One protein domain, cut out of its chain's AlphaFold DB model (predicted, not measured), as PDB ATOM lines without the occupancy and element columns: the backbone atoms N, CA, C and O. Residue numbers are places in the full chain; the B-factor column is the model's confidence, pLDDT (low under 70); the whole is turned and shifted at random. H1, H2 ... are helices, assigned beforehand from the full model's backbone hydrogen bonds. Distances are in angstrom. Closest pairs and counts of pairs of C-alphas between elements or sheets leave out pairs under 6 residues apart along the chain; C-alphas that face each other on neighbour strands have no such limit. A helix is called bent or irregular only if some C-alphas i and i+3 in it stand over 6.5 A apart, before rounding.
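What this domain is: This is residues 173 to 223 of the 234 residues of an uncharacterized protein of Euryarchaeota archaeon (UniProt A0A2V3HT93). One long helix, H1, makes a nearly straight arm, and at its far end the printed part folds into a small head that holds two short helices, H2 and H3. Residues 173 to 194 of this arm stick out free, and H3 is turned steeply from the line of H1, giving the outline an L shape with one very long limb. The printed part has 51 residues with three named helices, in the order H1, H2, H3, and no named strand; the class is all helix. It is extended, with a radius of gyration of the C-alphas of 16.4 A, and its C-alphas span 48 by 21 by 11 A.

Where its parts are: The printed part begins at Thr 173, with its C-alpha at (212.009, 158.950, 321.723). H1 follows as residues 174 to 200, from C-alpha 174 at (214.604, 156.103, 322.050) to C-alpha 200 at (248.941, 168.593, 308.043), 39.1 A from first to last C-alpha. After Asp 201 comes H2, residues 202 to 206, 6.0 A long between its first and last C-alphas. Residues 207 to 211 lead to H3, residues 212 to 217, which is 8.6 A long and ends with C-alpha 217 at (242.840, 187.044, 309.031). Residues 218 to 223 follow H3 with no named element. None of the three helices is bent or irregular.

How they stand to each other: H1 and H2 are close but not clearly touching; their closest C-alphas are those of Glu 198 and Leu 204, 7.4 A apart. H1 and H3 are also close but not clearly touching, with the closest C-alphas, those of Glu 198 and Leu 212, 6.9 A apart. The lines of H1 and H3 stand at a steep tilt of 65 degrees, and the two run the same way. H2 and H3 are close but not clearly touching, and their closest C-alphas are those of Leu 204 and Leu 212, 6.8 A apart. Residues 173 to 194, of which 174 to 194 belong to H1, stand free: their C-alphas have no C-alpha 8 or more residues away along the chain within 10 A. In H1, H2 and H3 every O i to N i+4 pair is within hydrogen-bond range.

The domain as a whole: The outline is a rod, and the two C-alphas farthest apart are those of Thr 173 and Glu 206, at 49.3 A. The C-alphas of the first and last printed residues, Thr 173 and Gly 223, are 46.1 A apart. The printed part has no cut. The links from H1 to H2 and from H2 to H3 are both tight, with 1 and 5 residues between the helices. The mean pLDDT of the printed part is 86.9, and residues 222 to 223 are under 70.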
ATOM      1  N   THR A 173     212.267 160.381 321.843       80.88
ATOM      2  CA  THR A 173     212.009 158.950 321.723       80.88
ATOM      3  C   THR A 173     213.341 158.196 321.687       80.88
ATOM      4  O   THR A 173     214.361 158.727 321.258       80.88
ATOM      5  N   ARG A 174     213.360 156.911 322.072       79.62
ATOM      6  CA  ARG A 174     214.604 156.103 322.050       79.62
ATOM      7  C   ARG A 174     215.318 156.103 320.693       79.62
ATOM      8  O   ARG A 174     216.536 155.961 320.633       79.62
ATOM      9  N   ALA A 175     214.554 156.206 319.605       73.81
ATOM     10  CA  ALA A 175     215.110 156.292 318.261       73.81
ATOM     11  C   ALA A 175     215.838 157.628 318.047       73.81
ATOM     12  O   ALA A 175     216.968 157.632 317.571       73.81
ATOM     13  N   GLU A 176     215.226 158.741 318.454       78.56
ATOM     14  CA  GLU A 176     215.823 160.077 318.364       78.56
ATOM     15  C   GLU A 176     217.023 160.232 319.305       78.56
ATOM     16  O   GLU A 176     218.020 160.825 318.916       78.56
ATOM     17  N   GLU A 177     216.988 159.625 320.494       85.00
ATOM     18  CA  GLU A 177     218.136 159.568 321.409       85.00
ATOM     19  C   GLU A 177     219.338 158.859 320.759       85.00
ATOM     20  O   GLU A 177     220.468 159.335 320.843       85.00
ATOM     21  N   THR A 178     219.090 157.763 320.033       87.62
ATOM     22  CA  THR A 178     220.141 157.034 319.303       87.62
ATOM     23  C   THR A 178     220.726 157.878 318.165       87.62
ATOM     24  O   THR A 178     221.934 157.853 317.932       87.62
ATOM     25  N   VAL A 179     219.883 158.635 317.452       90.56
ATOM     26  CA  VAL A 179     220.335 159.563 316.402       90.56
ATOM     27  C   VAL A 179     221.164 160.690 317.012       90.56
ATOM     28  O   VAL A 179     222.265 160.951 316.537       90.56
ATOM     29  N   ALA A 180     220.698 161.285 318.109       86.06
ATOM     30  CA  ALA A 180     221.425 162.331 318.818       86.06
ATOM     31  C   ALA A 180     222.801 161.841 319.304       86.06
ATOM     32  O   ALA A 180     223.801 162.541 319.143       86.06
ATOM     33  N   GLU A 181     222.895 160.618 319.838       90.69
ATOM     34  CA  GLU A 181     224.181 160.016 320.210       90.69
ATOM     35  C   GLU A 181     225.095 159.821 318.989       90.69
ATOM     36  O   GLU A 181     226.284 160.157 319.031       90.69
ATOM     37  N   ALA A 182     224.555 159.317 317.876       92.62
ATOM     38  CA  ALA A 182     225.312 159.135 316.642       92.62
ATOM     39  C   ALA A 182     225.839 160.467 316.084       92.62
ATOM     40  O   ALA A 182     226.991 160.526 315.642       92.62
ATOM     41  N   ASP A 183     225.039 161.530 316.157       92.62
ATOM     42  CA  ASP A 183     225.413 162.879 315.738       92.62
ATOM     43  C   ASP A 183     226.544 163.442 316.603       92.62
ATOM     44  O   ASP A 183     227.516 163.982 316.068       92.62
ATOM     45  N   LEU A 184     226.494 163.240 317.924       94.00
ATOM     46  CA  LEU A 184     227.577 163.631 318.832       94.00
ATOM     47  C   LEU A 184     228.890 162.917 318.485       94.00
ATOM     48  O   LEU A 184     229.945 163.550 318.373       94.00
ATOM     49  N   VAL A 185     228.834 161.605 318.244       94.44
ATOM     50  CA  VAL A 185     230.009 160.818 317.841       94.44
ATOM     51  C   VAL A 185     230.529 161.264 316.470       94.44
ATOM     52  O   VAL A 185     231.744 161.324 316.243       94.44
ATOM     53  N   ALA A 186     229.637 161.570 315.529       93.56
ATOM     54  CA  ALA A 186     230.006 162.061 314.209       93.56
ATOM     55  C   ALA A 186     230.686 163.434 314.289       93.56
ATOM     56  O   ALA A 186     231.721 163.624 313.640       93.56
ATOM     57  N   ALA A 187     230.160 164.340 315.116       94.38
ATOM     58  CA  ALA A 187     230.714 165.664 315.364       94.38
ATOM     59  C   ALA A 187     232.116 165.582 315.980       94.38
ATOM     60  O   ALA A 187     233.048 166.193 315.460       94.38
ATOM     61  N   GLU A 188     232.317 164.748 317.006       95.56
ATOM     62  CA  GLU A 188     233.636 164.559 317.624       95.56
ATOM     63  C   GLU A 188     234.664 164.031 316.608       95.56
ATOM     64  O   GLU A 188     235.801 164.505 316.522       95.56
ATOM     65  N   ARG A 189     234.264 163.054 315.786       95.62
ATOM     66  CA  ARG A 189     235.133 162.515 314.731       95.62
ATOM     67  C   ARG A 189     235.419 163.545 313.643       95.62
ATOM     68  O   ARG A 189     236.522 163.540 313.102       95.62
ATOM     69  N   ALA A 190     234.445 164.378 313.286       94.81
ATOM     70  CA  ALA A 190     234.630 165.451 312.318       94.81
ATOM     71  C   ALA A 190     235.619 166.493 312.843       94.81
ATOM     72  O   ALA A 190     236.562 166.816 312.129       94.81
ATOM     73  N   GLN A 191     235.480 166.902 314.105       94.25
ATOM     74  CA  GLN A 191     236.394 167.831 314.764       94.25
ATOM     75  C   GLN A 191     237.830 167.291 314.787       94.25
ATOM     76  O   GLN A 191     238.753 167.960 314.336       94.25
ATOM     77  N   LYS A 192     238.022 166.028 315.191       95.50
ATOM     78  CA  LYS A 192     239.349 165.382 315.175       95.50
ATOM     79  C   LYS A 192     239.963 165.311 313.776       95.50
ATOM     80  O   LYS A 192     241.173 165.455 313.620       95.50
ATOM     81  N   ARG A 193     239.149 165.041 312.748       95.12
ATOM     82  CA  ARG A 193     239.621 165.035 311.353       95.12
ATOM     83  C   ARG A 193     240.006 166.433 310.889       95.12
ATOM     84  O   ARG A 193     241.018 166.553 310.212       95.12
ATOM     85  N   TRP A 194     239.219 167.441 311.254       94.25
ATOM     86  CA  TRP A 194     239.497 168.837 310.942       94.25
ATOM     87  C   TRP A 194     240.836 169.272 311.536       94.25
ATOM     88  O   TRP A 194     241.725 169.668 310.794       94.25
ATOM     89  N   GLU A 195     241.028 169.081 312.843       92.81
ATOM     90  CA  GLU A 195     242.268 169.444 313.543       92.81
ATOM     91  C   GLU A 195     243.495 168.742 312.956       92.81
ATOM     92  O   GLU A 195     244.561 169.339 312.826       92.81
ATOM     93  N   LYS A 196     243.348 167.469 312.571       93.44
ATOM     94  CA  LYS A 196     244.427 166.730 311.918       93.44
ATOM     95  C   LYS A 196     244.764 167.309 310.542       93.44
ATOM     96  O   LYS A 196     245.938 167.443 310.225       93.44
ATOM     97  N   GLN A 197     243.755 167.622 309.730       91.44
ATOM     98  CA  GLN A 197     243.972 168.212 308.407       91.44
ATOM     99  C   GLN A 197     244.601 169.600 308.509       91.44
ATOM    100  O   GLN A 197     245.501 169.902 307.742       91.44
ATOM    101  N   GLU A 198     244.183 170.396 309.491       90.06
ATOM    102  CA  GLU A 198     244.726 171.728 309.746       90.06
ATOM    103  C   GLU A 198     246.213 171.666 310.147       90.06
ATOM    104  O   GLU A 198     247.024 172.447 309.663       90.06
ATOM    105  N   GLN A 199     246.614 170.677 310.951       88.56
ATOM    106  CA  GLN A 199     248.028 170.459 311.296       88.56
ATOM    107  C   GLN A 199     248.875 169.932 310.128       88.56
ATOM    108  O   GLN A 199     250.083 170.160 310.094       88.56
ATOM    109  N   GLU A 200     248.268 169.181 309.208       90.69
ATOM    110  CA  GLU A 200     248.941 168.593 308.043       90.69
ATOM    111  C   GLU A 200     248.952 169.536 306.821       90.69
ATOM    112  O   GLU A 200     249.545 169.185 305.798       90.69
ATOM    113  N   ASP A 201     248.333 170.719 306.909       91.06
ATOM    114  CA  ASP A 201     248.212 171.655 305.791       91.06
ATOM    115  C   ASP A 201     249.544 172.391 305.514       91.06
ATOM    116  O   ASP A 201     250.037 173.142 306.367       91.06
ATOM    117  N   PRO A 202     250.146 172.220 304.321       88.19
ATOM    118  CA  PRO A 202     251.394 172.887 303.971       88.19
ATOM    119  C   PRO A 202     251.275 174.417 303.924       88.19
ATOM    120  O   PRO A 202     252.257 175.087 304.242       88.19
ATOM    121  N   GLU A 203     250.113 174.979 303.572       86.75
ATOM    122  CA  GLU A 203     249.922 176.436 303.503       86.75
ATOM    123  C   GLU A 203     249.974 177.061 304.902       86.75
ATOM    124  O   GLU A 203     250.585 178.115 305.100       86.75
ATOM    125  N   LEU A 204     249.397 176.382 305.898       87.62
ATOM    126  CA  LEU A 204     249.435 176.818 307.296       87.62
ATOM    127  C   LEU A 204     250.851 176.729 307.874       87.62
ATOM    128  O   LEU A 204     251.310 177.667 308.533       87.62
ATOM    129  N   ILE A 205     251.579 175.657 307.546       87.19
ATOM    130  CA  ILE A 205     252.981 175.476 307.946       87.19
ATOM    131  C   ILE A 205     253.872 176.563 307.329       87.19
ATOM    132  O   ILE A 205     254.692 177.154 308.033       87.19
ATOM    133  N   GLU A 206     253.708 176.864 306.037       85.12
ATOM    134  CA  GLU A 206     254.486 177.900 305.344       85.12
ATOM    135  C   GLU A 206     254.166 179.307 305.868       85.12
ATOM    136  O   GLU A 206     255.067 180.122 306.080       85.12
ATOM    137  N   ALA A 207     252.895 179.583 306.162       84.12
ATOM    138  CA  ALA A 207     252.461 180.845 306.753       84.12
ATOM    139  C   ALA A 207     252.764 180.969 308.262       84.12
ATOM    140  O   ALA A 207     252.512 182.032 308.856       84.12
ATOM    141  N   GLY A 208     253.287 179.905 308.885       86.12
ATOM    142  CA  GLY A 208     253.630 179.836 310.304       86.12
ATOM    143  C   GLY A 208     252.427 180.047 311.224       86.12
ATOM    144  O   GLY A 208     252.551 180.737 312.237       86.12
ATOM    145  N   VAL A 209     251.252 179.544 310.838       86.56
ATOM    146  CA  VAL A 209     250.008 179.632 311.616       86.56
ATOM    147  C   VAL A 209     249.487 178.242 311.939       86.56
ATOM    148  O   VAL A 209     249.597 177.329 311.135       86.56
ATOM    149  N   GLU A 210     248.903 178.088 313.123       82.56
ATOM    150  CA  GLU A 210     248.346 176.802 313.566       82.56
ATOM    151  C   GLU A 210     246.881 176.624 313.153       82.56
ATOM    152  O   GLU A 210     246.383 175.503 313.148       82.56
ATOM    153  N   LYS A 211     246.182 177.724 312.834       88.06
ATOM    154  CA  LYS A 211     244.756 177.725 312.497       88.06
ATOM    155  C   LYS A 211     244.480 178.428 311.178       88.06
ATOM    156  O   LYS A 211     245.008 179.509 310.909       88.06
ATOM    157  N   LEU A 212     243.550 177.875 310.406       86.44
ATOM    158  CA  LEU A 212     243.065 178.425 309.147       86.44
ATOM    159  C   LEU A 212     242.431 179.804 309.342       86.44
ATOM    160  O   LEU A 212     242.634 180.693 308.522       86.44
ATOM    161  N   GLY A 213     241.723 180.024 310.455       85.19
ATOM    162  CA  GLY A 213     241.147 181.333 310.783       85.19
ATOM    163  C   GLY A 213     242.192 182.453 310.833       85.19
ATOM    164  O   GLY A 213     241.945 183.550 310.329       85.19
ATOM    165  N   ASP A 214     243.387 182.156 311.348       85.81
ATOM    166  CA  ASP A 214     244.490 183.117 311.412       85.81
ATOM    167  C   ASP A 214     245.104 183.352 310.024       85.81
ATOM    168  O   ASP A 214     245.495 184.475 309.701       85.81
ATOM    169  N   LEU A 215     245.135 182.324 309.164       85.12
ATOM    170  CA  LEU A 215     245.540 182.462 307.760       85.12
ATOM    171  C   LEU A 215     244.587 183.385 306.984       85.12
ATOM    172  O   LEU A 215     245.034 184.263 306.240       85.12
ATOM    173  N   VAL A 216     243.274 183.229 307.194       85.31
ATOM    174  CA  VAL A 216     242.257 184.111 306.601       85.31
ATOM    175  C   VAL A 216     242.414 185.543 307.119       85.31
ATOM    176  O   VAL A 216     242.389 186.482 306.320       85.31
ATOM    177  N   ALA A 217     242.642 185.727 308.423       80.62
ATOM    178  CA  ALA A 217     242.840 187.044 309.031       80.62
ATOM    179  C   ALA A 217     244.097 187.765 308.513       80.62
ATOM    180  O   ALA A 217     244.073 188.979 308.328       80.62
ATOM    181  N   LYS A 218     245.170 187.026 308.198       78.56
ATOM    182  CA  LYS A 218     246.374 187.560 307.528       78.56
ATOM    183  C   LYS A 218     246.128 188.003 306.081       78.56
ATOM    184  O   LYS A 218     247.029 188.539 305.442       78.56
ATOM    185  N   GLY A 219     244.930 187.769 305.548       76.94
ATOM    186  CA  GLY A 219     244.555 188.173 304.202       76.94
ATOM    187  C   GLY A 219     245.141 187.293 303.103       76.94
ATOM    188  O   GLY A 219     245.172 187.728 301.955       76.94
ATOM    189  N   HIS A 220     245.548 186.059 303.424       77.94
ATOM    190  CA  HIS A 220     246.106 185.104 302.460       77.94
ATOM    191  C   HIS A 220     245.165 184.855 301.263       77.94
ATOM    192  O   HIS A 220     245.612 184.760 300.125       77.94
ATOM    193  N   PHE A 221     243.849 184.872 301.505       78.56
ATOM    194  CA  PHE A 221     242.807 184.739 300.478       78.56
ATOM    195  C   PHE A 221     242.231 186.085 299.994       78.56
ATOM    196  O   PHE A 221     241.121 186.133 299.470       78.56
ATOM    197  N   GLY A 222     242.957 187.192 300.179       69.69
ATOM    198  CA  GLY A 222     242.480 188.538 299.843       69.69
ATOM    199  C   GLY A 222     241.515 189.094 300.887       69.69
ATOM    200  O   GLY A 222     240.404 189.481 300.535       69.69
ATOM    201  N   GLY A 223     241.944 189.086 302.158       62.47
ATOM    202  CA  GLY A 223     241.174 189.507 303.340       62.47
ATOM    203  C   GLY A 223     240.523 190.898 303.235       62.47
ATOM    204  O   GLY A 223     240.694 191.590 302.230       62.47
TER     205      GLY A 223